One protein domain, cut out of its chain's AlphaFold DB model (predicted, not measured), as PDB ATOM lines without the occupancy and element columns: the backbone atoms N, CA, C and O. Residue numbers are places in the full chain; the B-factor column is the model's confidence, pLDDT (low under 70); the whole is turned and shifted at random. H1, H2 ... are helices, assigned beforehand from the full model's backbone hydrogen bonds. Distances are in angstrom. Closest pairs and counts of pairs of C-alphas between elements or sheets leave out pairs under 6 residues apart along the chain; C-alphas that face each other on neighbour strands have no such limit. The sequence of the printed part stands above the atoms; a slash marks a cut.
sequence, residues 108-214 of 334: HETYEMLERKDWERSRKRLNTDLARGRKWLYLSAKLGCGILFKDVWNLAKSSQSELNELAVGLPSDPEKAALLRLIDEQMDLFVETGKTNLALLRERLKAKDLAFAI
ATOM      1  N   HIS A 108     147.852 180.387 169.027       79.44
ATOM      2  CA  HIS A 108     147.950 178.965 169.341       79.44
ATOM      3  C   HIS A 108     146.662 178.422 169.981       79.44
ATOM      4  O   HIS A 108     146.123 177.410 169.534       79.44
ATOM      5  N   GLU A 109     146.105 179.127 170.968       80.06
ATOM      6  CA  GLU A 109     144.859 178.746 171.641       80.06
ATOM      7  C   GLU A 109     143.652 178.766 170.687       80.06
ATOM      8  O   GLU A 109     142.794 177.876 170.721       80.06
ATOM      9  N   THR A 110     143.594 179.741 169.775       74.19
ATOM     10  CA  THR A 110     142.542 179.787 168.750       74.19
ATOM     11  C   THR A 110     142.670 178.659 167.728       74.19
ATOM     12  O   THR A 110     141.644 178.074 167.372       74.19
ATOM     13  N   TYR A 111     143.885 178.290 167.306       75.31
ATOM     14  CA  TYR A 111     144.116 177.122 166.447       75.31
ATOM     15  C   TYR A 111     143.715 175.814 167.142       75.31
ATOM     16  O   TYR A 111     142.943 175.046 166.569       75.31
ATOM     17  N   GLU A 112     144.121 175.592 168.394       76.19
ATOM     18  CA  GLU A 112     143.720 174.397 169.150       76.19
ATOM     19  C   GLU A 112     142.202 174.299 169.355       76.19
ATOM     20  O   GLU A 112     141.618 173.212 169.311       76.19
ATOM     21  N   MET A 113     141.534 175.430 169.603       74.19
ATOM     22  CA  MET A 113     140.079 175.471 169.732       74.19
ATOM     23  C   MET A 113     139.390 175.153 168.394       74.19
ATOM     24  O   MET A 113     138.355 174.478 168.380       74.19
ATOM     25  N   LEU A 114     139.930 175.636 167.269       71.44
ATOM     26  CA  LEU A 114     139.416 175.334 165.931       71.44
ATOM     27  C   LEU A 114     139.609 173.856 165.581       71.44
ATOM     28  O   LEU A 114     138.640 173.218 165.166       71.44
ATOM     29  N   GLU A 115     140.788 173.291 165.844       73.94
ATOM     30  CA  GLU A 115     141.065 171.865 165.649       73.94
ATOM     31  C   GLU A 115     140.155 170.982 166.508       73.94
ATOM     32  O   GLU A 115     139.566 170.026 166.000       73.94
ATOM     33  N   ARG A 116     139.936 171.333 167.785       75.19
ATOM     34  CA  ARG A 116     138.969 170.629 168.647       75.19
ATOM     35  C   ARG A 116     137.553 170.672 168.079       75.19
ATOM     36  O   ARG A 116     136.889 169.637 167.999       75.19
ATOM     37  N   LYS A 117     137.085 171.843 167.639       78.12
ATOM     38  CA  LYS A 117     135.746 171.991 167.042       78.12
ATOM     39  C   LYS A 117     135.615 171.230 165.720       78.12
ATOM     40  O   LYS A 117     134.537 170.706 165.426       78.12
ATOM     41  N   ASP A 118     136.671 171.174 164.916       74.56
ATOM     42  CA  ASP A 118     136.707 170.420 163.662       74.56
ATOM     43  C   ASP A 118     136.728 168.907 163.913       74.56
ATOM     44  O   ASP A 118     135.991 168.162 163.256       74.56
ATOM     45  N   TRP A 119     137.480 168.452 164.919       77.44
ATOM     46  CA  TRP A 119     137.477 167.070 165.394       77.44
ATOM     47  C   TRP A 119     136.094 166.642 165.892       77.44
ATOM     48  O   TRP A 119     135.565 165.620 165.455       77.44
ATOM     49  N   GLU A 120     135.449 167.445 166.739       80.56
ATOM     50  CA  GLU A 120     134.101 167.162 167.238       80.56
ATOM     51  C   GLU A 120     133.067 167.090 166.112       80.56
ATOM     52  O   GLU A 120     132.227 166.183 166.086       80.56
ATOM     53  N   ARG A 121     133.130 168.016 165.147       78.31
ATOM     54  CA  ARG A 121     132.269 167.985 163.957       78.31
ATOM     55  C   ARG A 121     132.520 166.730 163.123       78.31
ATOM     56  O   ARG A 121     131.556 166.102 162.681       78.31
ATOM     57  N   SER A 122     133.777 166.339 162.946       72.06
ATOM     58  CA  SER A 122     134.159 165.130 162.208       72.06
ATOM     59  C   SER A 122     133.669 163.863 162.910       72.06
ATOM     60  O   SER A 122     133.041 163.017 162.279       72.06
ATOM     61  N   ARG A 123     133.832 163.773 164.234       79.19
ATOM     62  CA  ARG A 123     133.329 162.666 165.058       79.19
ATOM     63  C   ARG A 123     131.803 162.558 165.006       79.19
ATOM     64  O   ARG A 123     131.276 161.460 164.844       79.19
ATOM     65  N   LYS A 124     131.076 163.678 165.096       78.56
ATOM     66  CA  LYS A 124     129.605 163.700 164.971       78.56
ATOM     67  C   LYS A 124     129.140 163.230 163.589       78.56
ATOM     68  O   LYS A 124     128.185 162.456 163.500       78.56
ATOM     69  N   ARG A 125     129.823 163.655 162.518       76.50
ATOM     70  CA  ARG A 125     129.557 163.183 161.147       76.50
ATOM     71  C   ARG A 125     129.797 161.683 161.022       76.50
ATOM     72  O   ARG A 125     128.883 160.979 160.611       76.50
ATOM     73  N   LEU A 126     130.948 161.197 161.487       77.31
ATOM     74  CA  LEU A 126     131.281 159.772 161.486       77.31
ATOM     75  C   LEU A 126     130.219 158.948 162.225       77.31
ATOM     76  O   LEU A 126     129.721 157.966 161.690       77.31
ATOM     77  N   ASN A 127     129.819 159.368 163.428       78.31
ATOM     78  CA  ASN A 127     128.780 158.676 164.193       78.31
ATOM     79  C   ASN A 127     127.438 158.648 163.460       78.31
ATOM     80  O   ASN A 127     126.745 157.630 163.485       78.31
ATOM     81  N   THR A 128     127.082 159.748 162.795       83.44
ATOM     82  CA  THR A 128     125.872 159.810 161.973       83.44
ATOM     83  C   THR A 128     125.968 158.815 160.822       83.44
ATOM     84  O   THR A 128     125.055 158.018 160.634       83.44
ATOM     85  N   ASP A 129     127.076 158.801 160.088       78.75
ATOM     86  CA  ASP A 129     127.257 157.910 158.943       78.75
ATOM     87  C   ASP A 129     127.328 156.436 159.362       78.75
ATOM     88  O   ASP A 129     126.723 155.594 158.705       78.75
ATOM     89  N   LEU A 130     127.939 156.119 160.509       82.00
ATOM     90  CA  LEU A 130     127.911 154.777 161.099       82.00
ATOM     91  C   LEU A 130     126.495 154.356 161.505       82.00
ATOM     92  O   LEU A 130     126.095 153.219 161.257       82.00
ATOM     93  N   ALA A 131     125.714 155.255 162.109       83.00
ATOM     94  CA  ALA A 131     124.323 154.973 162.456       83.00
ATOM     95  C   ALA A 131     123.470 154.715 161.204       83.00
ATOM     96  O   ALA A 131     122.655 153.794 161.193       83.00
ATOM     97  N   ARG A 132     123.696 155.478 160.127       84.38
ATOM     98  CA  ARG A 132     123.057 155.242 158.825       84.38
ATOM     99  C   ARG A 132     123.503 153.909 158.225       84.38
ATOM    100  O   ARG A 132     122.652 153.116 157.841       84.38
ATOM    101  N   GLY A 133     124.803 153.623 158.231       82.12
ATOM    102  CA  GLY A 133     125.371 152.370 157.734       82.12
ATOM    103  C   GLY A 133     124.795 151.140 158.435       82.12
ATOM    104  O   GLY A 133     124.442 150.173 157.768       82.12
ATOM    105  N   ARG A 134     124.585 151.194 159.760       86.81
ATOM    106  CA  ARG A 134     123.915 150.114 160.508       86.81
ATOM    107  C   ARG A 134     122.486 149.859 160.028       86.81
ATOM    108  O   ARG A 134     122.104 148.703 159.871       86.81
ATOM    109  N   LYS A 135     121.712 150.912 159.750       86.56
ATOM    110  CA  LYS A 135     120.354 150.778 159.190       86.56
ATOM    111  C   LYS A 135     120.376 150.132 157.804       86.56
ATOM    112  O   LYS A 135     119.502 149.337 157.482       86.56
ATOM    113  N   TRP A 136     121.378 150.454 156.993       84.06
ATOM    114  CA  TRP A 136     121.492 149.912 155.640       84.06
ATOM    115  C   TRP A 136     121.897 148.447 155.672       84.06
ATOM    116  O   TRP A 136     121.265 147.641 155.004       84.06
ATOM    117  N   LEU A 137     122.877 148.104 156.512       84.88
ATOM    118  CA  LEU A 137     123.280 146.722 156.751       84.88
ATOM    119  C   LEU A 137     122.104 145.878 157.256       84.88
ATOM    120  O   LEU A 137     121.927 144.740 156.833       84.88
ATOM    121  N   TYR A 138     121.277 146.447 158.139       87.44
ATOM    122  CA  TYR A 138     120.058 145.799 158.608       87.44
ATOM    123  C   TYR A 138     119.091 145.494 157.457       87.44
ATOM    124  O   TYR A 138     118.637 144.359 157.317       87.44
ATOM    125  N   LEU A 139     118.799 146.483 156.610       86.25
ATOM    126  CA  LEU A 139     117.887 146.294 155.485       86.25
ATOM    127  C   LEU A 139     118.449 145.329 154.443       86.25
ATOM    128  O   LEU A 139     117.724 144.440 154.014       86.25
ATOM    129  N   SER A 140     119.730 145.441 154.083       84.50
ATOM    130  CA  SER A 140     120.356 144.526 153.125       84.50
ATOM    131  C   SER A 140     120.354 143.086 153.637       84.50
ATOM    132  O   SER A 140     120.109 142.159 152.873       84.50
ATOM    133  N   ALA A 141     120.550 142.883 154.944       85.38
ATOM    134  CA  ALA A 141     120.470 141.558 155.552       85.38
ATOM    135  C   ALA A 141     119.046 140.971 155.541       85.38
ATOM    136  O   ALA A 141     118.889 139.752 155.553       85.38
ATOM    137  N   LYS A 142     118.005 141.814 155.549       86.25
ATOM    138  CA  LYS A 142     116.599 141.372 155.580       86.25
ATOM    139  C   LYS A 142     115.957 141.230 154.208       86.25
ATOM    140  O   LYS A 142     115.067 140.405 154.046       86.25
ATOM    141  N   LEU A 143     116.374 142.050 153.256       84.00
ATOM    142  CA  LEU A 143     115.689 142.237 151.981       84.00
ATOM    143  C   LEU A 143     116.594 141.944 150.767       84.00
ATOM    144  O   LEU A 143     116.094 141.967 149.648       84.00
ATOM    145  N   GLY A 144     117.885 141.663 150.982       82.00
ATOM    146  CA  GLY A 144     118.853 141.352 149.926       82.00
ATOM    147  C   GLY A 144     119.731 142.537 149.509       82.00
ATOM    148  O   GLY A 144     119.538 143.681 149.922       82.00
ATOM    149  N   CYS A 145     120.731 142.266 148.676       71.44
ATOM    150  CA  CYS A 145     121.616 143.289 148.104       71.44
ATOM    151  C   CYS A 145     120.986 143.980 146.883       71.44
ATOM    152  O   CYS A 145     121.437 145.050 146.475       71.44
ATOM    153  N   GLY A 146     119.930 143.392 146.322       63.66
ATOM    154  CA  GLY A 146     119.159 143.881 145.189       63.66
ATOM    155  C   GLY A 146     118.202 145.025 145.525       63.66
ATOM    156  O   GLY A 146     117.439 145.472 144.671       63.66
ATOM    157  N   ILE A 147     118.211 145.544 146.751       67.44
ATOM    158  CA  ILE A 147     117.372 146.692 147.084       67.44
ATOM    159  C   ILE A 147     118.050 147.964 146.583       67.44
ATOM    160  O   ILE A 147     118.979 148.502 147.186       67.44
ATOM    161  N   LEU A 148     117.534 148.496 145.484       63.41
ATOM    162  CA  LEU A 148     117.881 149.833 145.027       63.41
ATOM    163  C   LEU A 148     116.999 150.845 145.760       63.41
ATOM    164  O   LEU A 148     115.868 151.122 145.361       63.41
ATOM    165  N   PHE A 149     117.514 151.403 146.854       64.69
ATOM    166  CA  PHE A 149     116.822 152.480 147.551       64.69
ATOM    167  C   PHE A 149     116.875 153.763 146.724       64.69
ATOM    168  O   PHE A 149     117.933 154.353 146.500       64.69
ATOM    169  N   LYS A 150     115.704 154.238 146.309       62.06
ATOM    170  CA  LYS A 150     115.539 155.633 145.909       62.06
ATOM    171  C   LYS A 150     115.503 156.488 147.179       62.06
ATOM    172  O   LYS A 150     114.887 156.096 148.163       62.06
ATOM    173  N   ASP A 151     116.182 157.634 147.167       66.62
ATOM    174  CA  ASP A 151     116.217 158.577 148.294       66.62
ATOM    175  C   ASP A 151     116.751 157.976 149.609       66.62
ATOM    176  O   ASP A 151     116.197 158.182 150.691       66.62
ATOM    177  N   VAL A 152     117.890 157.275 149.528       67.44
ATOM    178  CA  VAL A 152     118.526 156.566 150.659       67.44
ATOM    179  C   VAL A 152     118.736 157.442 151.900       67.44
ATOM    180  O   VAL A 152     118.706 156.965 153.032       67.44
ATOM    181  N   TRP A 153     118.903 158.752 151.708       71.62
ATOM    182  CA  TRP A 153     119.057 159.721 152.793       71.62
ATOM    183  C   TRP A 153     117.781 159.960 153.601       71.62
ATOM    184  O   TRP A 153     117.879 160.259 154.790       71.62
ATOM    185  N   ASN A 154     116.603 159.836 152.986       77.12
ATOM    186  CA  ASN A 154     115.329 159.921 153.699       77.12
ATOM    187  C   ASN A 154     115.074 158.636 154.480       77.12
ATOM    188  O   ASN A 154     114.741 158.704 155.658       77.12
ATOM    189  N   LEU A 155     115.364 157.482 153.879       73.06
ATOM    190  CA  LEU A 155     115.274 156.194 154.564       73.06
ATOM    191  C   LEU A 155     116.229 156.102 155.763       73.06
ATOM    192  O   LEU A 155     115.910 155.534 156.803       73.06
ATOM    193  N   ALA A 156     117.400 156.729 155.665       73.94
ATOM    194  CA  ALA A 156     118.347 156.792 156.770       73.94
ATOM    195  C   ALA A 156     117.824 157.611 157.974       73.94
ATOM    196  O   ALA A 156     118.290 157.415 159.105       73.94
ATOM    197  N   LYS A 157     116.856 158.511 157.748       82.25
ATOM    198  CA  LYS A 157     116.170 159.289 158.793       82.25
ATOM    199  C   LYS A 157     114.981 158.547 159.408       82.25
ATOM    200  O   LYS A 157     114.567 158.941 160.492       82.25
ATOM    201  N   SER A 158     114.482 157.487 158.772       85.06
ATOM    202  CA  SER A 158     113.365 156.686 159.280       85.06
ATOM    203  C   SER A 158     113.660 156.074 160.647       85.06
ATOM    204  O   SER A 158     114.816 155.768 160.979       85.06
ATOM    205  N   SER A 159     112.613 155.901 161.449       87.31
ATOM    206  CA  SER A 159     112.688 155.233 162.748       87.31
ATOM    207  C   SER A 159     112.951 153.732 162.580       87.31
ATOM    208  O   SER A 159     112.693 153.153 161.526       87.31
ATOM    209  N   GLN A 160     113.453 153.067 163.624       85.06
ATOM    210  CA  GLN A 160     113.677 151.619 163.561       85.06
ATOM    211  C   GLN A 160     112.361 150.837 163.372       85.06
ATOM    212  O   GLN A 160     112.375 149.799 162.718       85.06
ATOM    213  N   SER A 161     111.234 151.346 163.887       87.38
ATOM    214  CA  SER A 161     109.911 150.731 163.696       87.38
ATOM    215  C   SER A 161     109.501 150.729 162.223       87.38
ATOM    216  O   SER A 161     109.177 149.676 161.687       87.38
ATOM    217  N   GLU A 162     109.627 151.871 161.542       88.12
ATOM    218  CA  GLU A 162     109.332 151.992 160.105       88.12
ATOM    219  C   GLU A 162     110.216 151.056 159.267       88.12
ATOM    220  O   GLU A 162     109.752 150.424 158.317       88.12
ATOM    221  N   LEU A 163     111.496 150.918 159.633       87.62
ATOM    222  CA  LEU A 163     112.402 149.984 158.963       87.62
ATOM    223  C   LEU A 163     112.026 148.519 159.210       87.62
ATOM    224  O   LEU A 163     112.208 147.691 158.320       87.62
ATOM    225  N   ASN A 164     111.514 148.187 160.394       88.69
ATOM    226  CA  ASN A 164     111.051 146.839 160.715       88.69
ATOM    227  C   ASN A 164     109.765 146.498 159.957       88.69
ATOM    228  O   ASN A 164     109.674 145.415 159.383       88.69
ATOM    229  N   GLU A 165     108.811 147.426 159.900       89.50
ATOM    230  CA  GLU A 165     107.599 147.286 159.090       89.50
ATOM    231  C   GLU A 165     107.946 147.073 157.618       89.50
ATOM    232  O   GLU A 165     107.402 146.175 156.981       89.50
ATOM    233  N   LEU A 166     108.914 147.828 157.092       87.56
ATOM    234  CA  LEU A 166     109.409 147.653 155.730       87.56
ATOM    235  C   LEU A 166     110.067 146.277 155.533       87.56
ATOM    236  O   LEU A 166     109.764 145.581 154.565       87.56
ATOM    237  N   ALA A 167     110.943 145.876 156.459       86.81
ATOM    238  CA  ALA A 167     111.668 144.607 156.410       86.81
ATOM    239  C   ALA A 167     110.748 143.378 156.494       86.81
ATOM    240  O   ALA A 167     111.102 142.325 155.973       86.81
ATOM    241  N   VAL A 168     109.581 143.501 157.132       88.75
ATOM    242  CA  VAL A 168     108.570 142.435 157.216       88.75
ATOM    243  C   VAL A 168     107.562 142.528 156.071       88.75
ATOM    244  O   VAL A 168     107.194 141.512 155.482       88.75
ATOM    245  N   GLY A 169     107.118 143.735 155.729       86.75
ATOM    246  CA  GLY A 169     106.063 143.967 154.748       86.75
ATOM    247  C   GLY A 169     106.487 143.653 153.316       86.75
ATOM    248  O   GLY A 169     105.707 143.072 152.567       86.75
ATOM    249  N   LEU A 170     107.726 143.985 152.934       84.19
ATOM    250  CA  LEU A 170     108.239 143.723 151.583       84.19
ATOM    251  C   LEU A 170     108.329 142.223 151.251       84.19
ATOM    252  O   LEU A 170     107.844 141.849 150.186       84.19
ATOM    253  N   PRO A 171     108.890 141.352 152.114       85.38
ATOM    254  CA  PRO A 171     108.943 139.915 151.844       85.38
ATOM    255  C   PRO A 171     107.594 139.211 151.989       85.38
ATOM    256  O   PRO A 171     107.409 138.137 151.425       85.38
ATOM    257  N   SER A 172     106.666 139.790 152.758       88.88
ATOM    258  CA  SER A 172     105.320 139.228 152.936       88.88
ATOM    259  C   SER A 172     104.457 139.363 151.677       88.88
ATOM    260  O   SER A 172     103.504 138.607 151.503       88.88
ATOM    261  N   ASP A 173     104.786 140.310 150.798       88.75
ATOM    262  CA  ASP A 173     104.143 140.474 149.499       88.75
ATOM    263  C   ASP A 173     104.832 139.564 148.457       88.75
ATOM    264  O   ASP A 173     106.023 139.745 148.179       88.75
ATOM    265  N   PRO A 174     104.118 138.588 147.864       87.00
ATOM    266  CA  PRO A 174     104.717 137.609 146.961       87.00
ATOM    267  C   PRO A 174     105.293 138.241 145.688       87.00
ATOM    268  O   PRO A 174     106.315 137.767 145.185       87.00
ATOM    269  N   GLU A 175     104.692 139.320 145.180       88.12
ATOM    270  CA  GLU A 175     105.176 140.017 143.987       88.12
ATOM    271  C   GLU A 175     106.464 140.780 144.294       88.12
ATOM    272  O   GLU A 175     107.452 140.686 143.558       88.12
ATOM    273  N   LYS A 176     106.496 141.492 145.427       86.88
ATOM    274  CA  LYS A 176     107.686 142.242 145.850       86.88
ATOM    275  C   LYS A 176     108.829 141.318 146.265       86.88
ATOM    276  O   LYS A 176     109.973 141.578 145.899       86.88
ATOM    277  N   ALA A 177     108.542 140.211 146.946       87.31
ATOM    278  CA  ALA A 177     109.534 139.186 147.257       87.31
ATOM    279  C   ALA A 177     110.117 138.561 145.980       87.31
ATOM    280  O   ALA A 177     111.328 138.360 145.868       87.31
ATOM    281  N   ALA A 178     109.268 138.281 144.985       88.62
ATOM    282  CA  ALA A 178     109.715 137.777 143.694       88.62
ATOM    283  C   ALA A 178     110.598 138.784 142.948       88.62
ATOM    284  O   ALA A 178     111.584 138.360 142.340       88.62
ATOM    285  N   LEU A 179     110.271 140.079 143.015       88.50
ATOM    286  CA  LEU A 179     111.072 141.165 142.456       88.50
ATOM    287  C   LEU A 179     112.436 141.279 143.147       88.50
ATOM    288  O   LEU A 179     113.446 141.306 142.451       88.50
ATOM    289  N   LEU A 180     112.483 141.301 144.484       88.19
ATOM    290  CA  LEU A 180     113.735 141.413 145.244       88.19
ATOM    291  C   LEU A 180     114.729 140.314 144.855       88.19
ATOM    292  O   LEU A 180     115.869 140.619 144.523       88.19
ATOM    293  N   ARG A 181     114.260 139.063 144.747       88.62
ATOM    294  CA  ARG A 181     115.093 137.933 144.298       88.62
ATOM    295  C   ARG A 181     115.656 138.132 142.890       88.62
ATOM    296  O   ARG A 181     116.807 137.799 142.643       88.62
ATOM    297  N   LEU A 182     114.863 138.678 141.966       89.25
ATOM    298  CA  LEU A 182     115.337 138.956 140.607       89.25
ATOM    299  C   LEU A 182     116.393 140.063 140.577       89.25
ATOM    300  O   LEU A 182     117.266 140.034 139.713       89.25
ATOM    301  N   ILE A 183     116.314 141.041 141.483       87.88
ATOM    302  CA  ILE A 183     117.326 142.096 141.567       87.88
ATOM    303  C   ILE A 183     118.586 141.584 142.278       87.88
ATOM    304  O   ILE A 183     119.683 141.912 141.837       87.88
ATOM    305  N   ASP A 184     118.458 140.734 143.303       87.75
ATOM    306  CA  ASP A 184     119.599 140.037 143.917       87.75
ATOM    307  C   ASP A 184     120.402 139.261 142.861       87.75
ATOM    308  O   ASP A 184     121.609 139.440 142.749       87.75
ATOM    309  N   GLU A 185     119.724 138.516 141.981       89.25
ATOM    310  CA  GLU A 185     120.370 137.802 140.868       89.25
ATOM    311  C   GLU A 185     121.129 138.744 139.910       89.25
ATOM    312  O   GLU A 185     122.130 138.351 139.310       89.25
ATOM    313  N   GLN A 186     120.675 139.993 139.736       88.25
ATOM    314  CA  GLN A 186     121.422 140.987 138.953       88.25
ATOM    315  C   GLN A 186     122.668 141.481 139.682       88.25
ATOM    316  O   GLN A 186     123.665 141.780 139.025       88.25
ATOM    317  N   MET A 187     122.619 141.572 141.011       86.31
ATOM    318  CA  MET A 187     123.781 141.926 141.821       86.31
ATOM    319  C   MET A 187     124.823 140.810 141.807       86.31
ATOM    320  O   MET A 187     126.002 141.109 141.637       86.31
ATOM    321  N   ASP A 188     124.400 139.548 141.874       87.50
ATOM    322  CA  ASP A 188     125.299 138.397 141.738       87.50
ATOM    323  C   ASP A 188     125.985 138.398 140.363       87.50
ATOM    324  O   ASP A 188     127.213 138.359 140.270       87.50
ATOM    325  N   LEU A 189     125.211 138.585 139.285       87.12
ATOM    326  CA  LEU A 189     125.755 138.731 137.930       87.12
ATOM    327  C   LEU A 189     126.733 139.905 137.814       87.12
ATOM    328  O   LEU A 189     127.744 139.801 137.116       87.12
ATOM    329  N   PHE A 190     126.450 141.022 138.484       83.25
ATOM    330  CA  PHE A 190     127.341 142.174 138.503       83.25
ATOM    331  C   PHE A 190     128.656 141.869 139.229       83.25
ATOM    332  O   PHE A 190     129.711 142.265 138.739       83.25
ATOM    333  N   VAL A 191     128.618 141.147 140.349       82.69
ATOM    334  CA  VAL A 191     129.826 140.729 141.080       82.69
ATOM    335  C   VAL A 191     130.673 139.770 140.239       82.69
ATOM    336  O   VAL A 191     131.893 139.913 140.202       82.69
ATOM    337  N   GLU A 192     130.044 138.834 139.530       86.56
ATOM    338  CA  GLU A 192     130.746 137.830 138.722       86.56
ATOM    339  C   GLU A 192     131.297 138.384 137.402       86.56
ATOM    340  O   GLU A 192     132.413 138.062 136.999       86.56
ATOM    341  N   THR A 193     130.514 139.208 136.700       81.25
ATOM    342  CA  THR A 193     130.806 139.620 135.312       81.25
ATOM    343  C   THR A 193     131.157 141.100 135.166       81.25
ATOM    344  O   THR A 193     131.527 141.554 134.080       81.25
ATOM    345  N   GLY A 194     131.015 141.884 136.238       77.50
ATOM    346  CA  GLY A 194     131.160 143.340 136.233       77.50
ATOM    347  C   GLY A 194     129.995 144.089 135.574       77.50
ATOM    348  O   GLY A 194     130.079 145.306 135.402       77.50
ATOM    349  N   LYS A 195     128.924 143.397 135.150       77.94
ATOM    350  CA  LYS A 195     127.783 143.992 134.433       77.94
ATOM    351  C   LYS A 195     126.453 143.350 134.841       77.94
ATOM    352  O   LYS A 195     126.369 142.152 135.067       77.94
ATOM    353  N   THR A 196     125.386 144.148 134.865       83.50
ATOM    354  CA  THR A 196     124.000 143.654 134.972       83.50
ATOM    355  C   THR A 196     123.440 143.300 133.590       83.50
ATOM    356  O   THR A 196     123.831 143.913 132.595       83.50
ATOM    357  N   ASN A 197     122.461 142.394 133.508       84.00
ATOM    358  CA  ASN A 197     121.814 142.000 132.254       84.00
ATOM    359  C   ASN A 197     120.336 142.416 132.223       84.00
ATOM    360  O   ASN A 197     119.435 141.685 132.641       84.00
ATOM    361  N   LEU A 198     120.083 143.592 131.645       82.94
ATOM    362  CA  LEU A 198     118.738 144.152 131.528       82.94
ATOM    363  C   LEU A 198     117.792 143.273 130.695       82.94
ATOM    364  O   LEU A 198     116.611 143.185 131.019       82.94
ATOM    365  N   ALA A 199     118.275 142.634 129.625       83.69
ATOM    366  CA  ALA A 199     117.435 141.790 128.774       83.69
ATOM    367  C   ALA A 199     116.914 140.574 129.553       83.69
ATOM    368  O   ALA A 199     115.709 140.321 129.566       83.69
ATOM    369  N   LEU A 200     117.814 139.910 130.283       87.06
ATOM    370  CA  LEU A 200     117.490 138.787 131.157       87.06
ATOM    371  C   LEU A 200     116.541 139.200 132.290       87.06
ATOM    372  O   LEU A 200     115.559 138.509 132.550       87.06
ATOM    373  N   LEU A 201     116.789 140.349 132.932       87.50
ATOM    374  CA  LEU A 201     115.902 140.866 133.976       87.50
ATOM    375  C   LEU A 201     114.479 141.074 133.438       87.50
ATOM    376  O   LEU A 201     113.514 140.646 134.065       87.50
ATOM    377  N   ARG A 202     114.327 141.683 132.257       84.75
ATOM    378  CA  ARG A 202     113.008 141.902 131.637       84.75
ATOM    379  C   ARG A 202     112.294 140.603 131.300       84.75
ATOM    380  O   ARG A 202     111.083 140.524 131.486       84.75
ATOM    381  N   GLU A 203     113.012 139.621 130.763       88.25
ATOM    382  CA  GLU A 203     112.455 138.303 130.457       88.25
ATOM    383  C   GLU A 203     111.919 137.638 131.729       88.25
ATOM    384  O   GLU A 203     110.763 137.217 131.766       88.25
ATOM    385  N   ARG A 204     112.714 137.648 132.805       88.62
ATOM    386  CA  ARG A 204     112.321 137.080 134.099       88.62
ATOM    387  C   ARG A 204     111.162 137.833 134.754       88.62
ATOM    388  O   ARG A 204     110.275 137.197 135.317       88.62
ATOM    389  N   LEU A 205     111.124 139.163 134.644       89.12
ATOM    390  CA  LEU A 205     110.001 139.975 135.126       89.12
ATOM    391  C   LEU A 205     108.702 139.650 134.375       89.12
ATOM    392  O   LEU A 205     107.664 139.499 135.008       89.12
ATOM    393  N   LYS A 206     108.764 139.478 133.047       87.25
ATOM    394  CA  LYS A 206     107.610 139.050 132.239       87.25
ATOM    395  C   LYS A 206     107.146 137.642 132.602       87.25
ATOM    396  O   LYS A 206     105.950 137.416 132.723       87.25
ATOM    397  N   ALA A 207     108.080 136.711 132.794       87.69
ATOM    398  CA  ALA A 207     107.762 135.332 133.159       87.69
ATOM    399  C   ALA A 207     107.065 135.220 134.528       87.69
ATOM    400  O   ALA A 207     106.314 134.276 134.752       87.69
ATOM    401  N   LYS A 208     107.301 136.181 135.431       86.31
ATOM    402  CA  LYS A 208     106.654 136.265 136.750       86.31
ATOM    403  C   LYS A 208     105.436 137.196 136.803       86.31
ATOM    404  O   LYS A 208     104.963 137.478 137.896       86.31
ATOM    405  N   ASP A 209     104.965 137.689 135.657       84.81
ATOM    406  CA  ASP A 209     103.849 138.642 135.551       84.81
ATOM    407  C   ASP A 209     104.047 139.954 136.347       84.81
ATOM    408  O   ASP A 209     103.109 140.652 136.717       84.81
ATOM    409  N   LEU A 210     105.304 140.352 136.577       84.69
ATOM    410  CA  LEU A 210     105.663 141.581 137.299       84.69
ATOM    411  C   LEU A 210     105.671 142.793 136.358       84.69
ATOM    412  O   LEU A 210     106.658 143.529 136.262       84.69
ATOM    413  N   ALA A 211     104.572 142.996 135.627       75.38
ATOM    414  CA  ALA A 211     104.466 144.007 134.574       75.38
ATOM    415  C   ALA A 211     104.713 145.440 135.080       75.38
ATOM    416  O   ALA A 211     105.326 146.242 134.373       75.38
ATOM    417  N   PHE A 212     104.313 145.741 136.322       78.31
ATOM    418  CA  PHE A 212     104.524 147.045 136.963       78.31
ATOM    419  C   PHE A 212     106.007 147.392 137.165       78.31
ATOM    420  O   PHE A 212     106.360 148.567 137.264       78.31
ATOM    421  N   ALA A 213     106.871 146.376 137.240       73.12
ATOM    422  CA  ALA A 213     108.296 146.519 137.505       73.12
ATOM    423  C   ALA A 213     109.150 146.422 136.234       73.12
ATOM    424  O   ALA A 213     110.368 146.578 136.313       73.12
ATOM    425  N   ILE A 214     108.550 146.163 135.063       74.44
ATOM    426  CA  ILE A 214     109.289 146.103 133.801       74.44
ATOM    427  C   ILE A 214     109.817 147.513 133.496       74.44
ATOM    428  O   ILE A 214     109.019 148.407 133.201       74.44
TER     429      ILE A 214
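AT A GLANCE: This is residues 108 to 214 of the 334 residues of an uncharacterized protein of Fusarium oxysporum f. sp. cubense (strain race 1) (UniProt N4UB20). What shape? Helix H1 sticks out with residues 108 to 127; its end packs on H3, which makes a corner with the H4 and H5 hairpin. What figures? The printed part has 107 residues with five named helices, H1 to H5: all helix, only just extended, close to loose, radius of gyration of the C-alphas 19.8 A, spans 69 by 34 by 20 A.

IN THESE COORDINATES: Where is H1? H1, residues 108 to 143, runs 51.9 A from C-alpha 108 at (147.950, 178.965, 169.341). Others? H2 is residues 152 to 155, H3 160 to 172, H4 174 to 193, and H5 198 to 207, ending at (107.762, 135.332, 133.159).

HOW THE PARTS SIT: What touches? H1 touches H3, closest C-alphas Lys 142 and Ala 167, 6.0 A. H4 and H5, a hairpin, touch, closest C-alphas Leu 182 and Leu 201, 6.9 A. H3 and H4 stand about perpendicular, 85 degrees; H2 is near H1. Backbones? Every O i to N i+4 pair is within hydrogen-bond range in H1, H4 and H5, 8 of 9 in H3.

THE WHOLE: How large? The farthest C-alphas, His 108 and Ala 207, are 69.5 A apart. Low confidence? Residues 146 to 152 have pLDDT under 70.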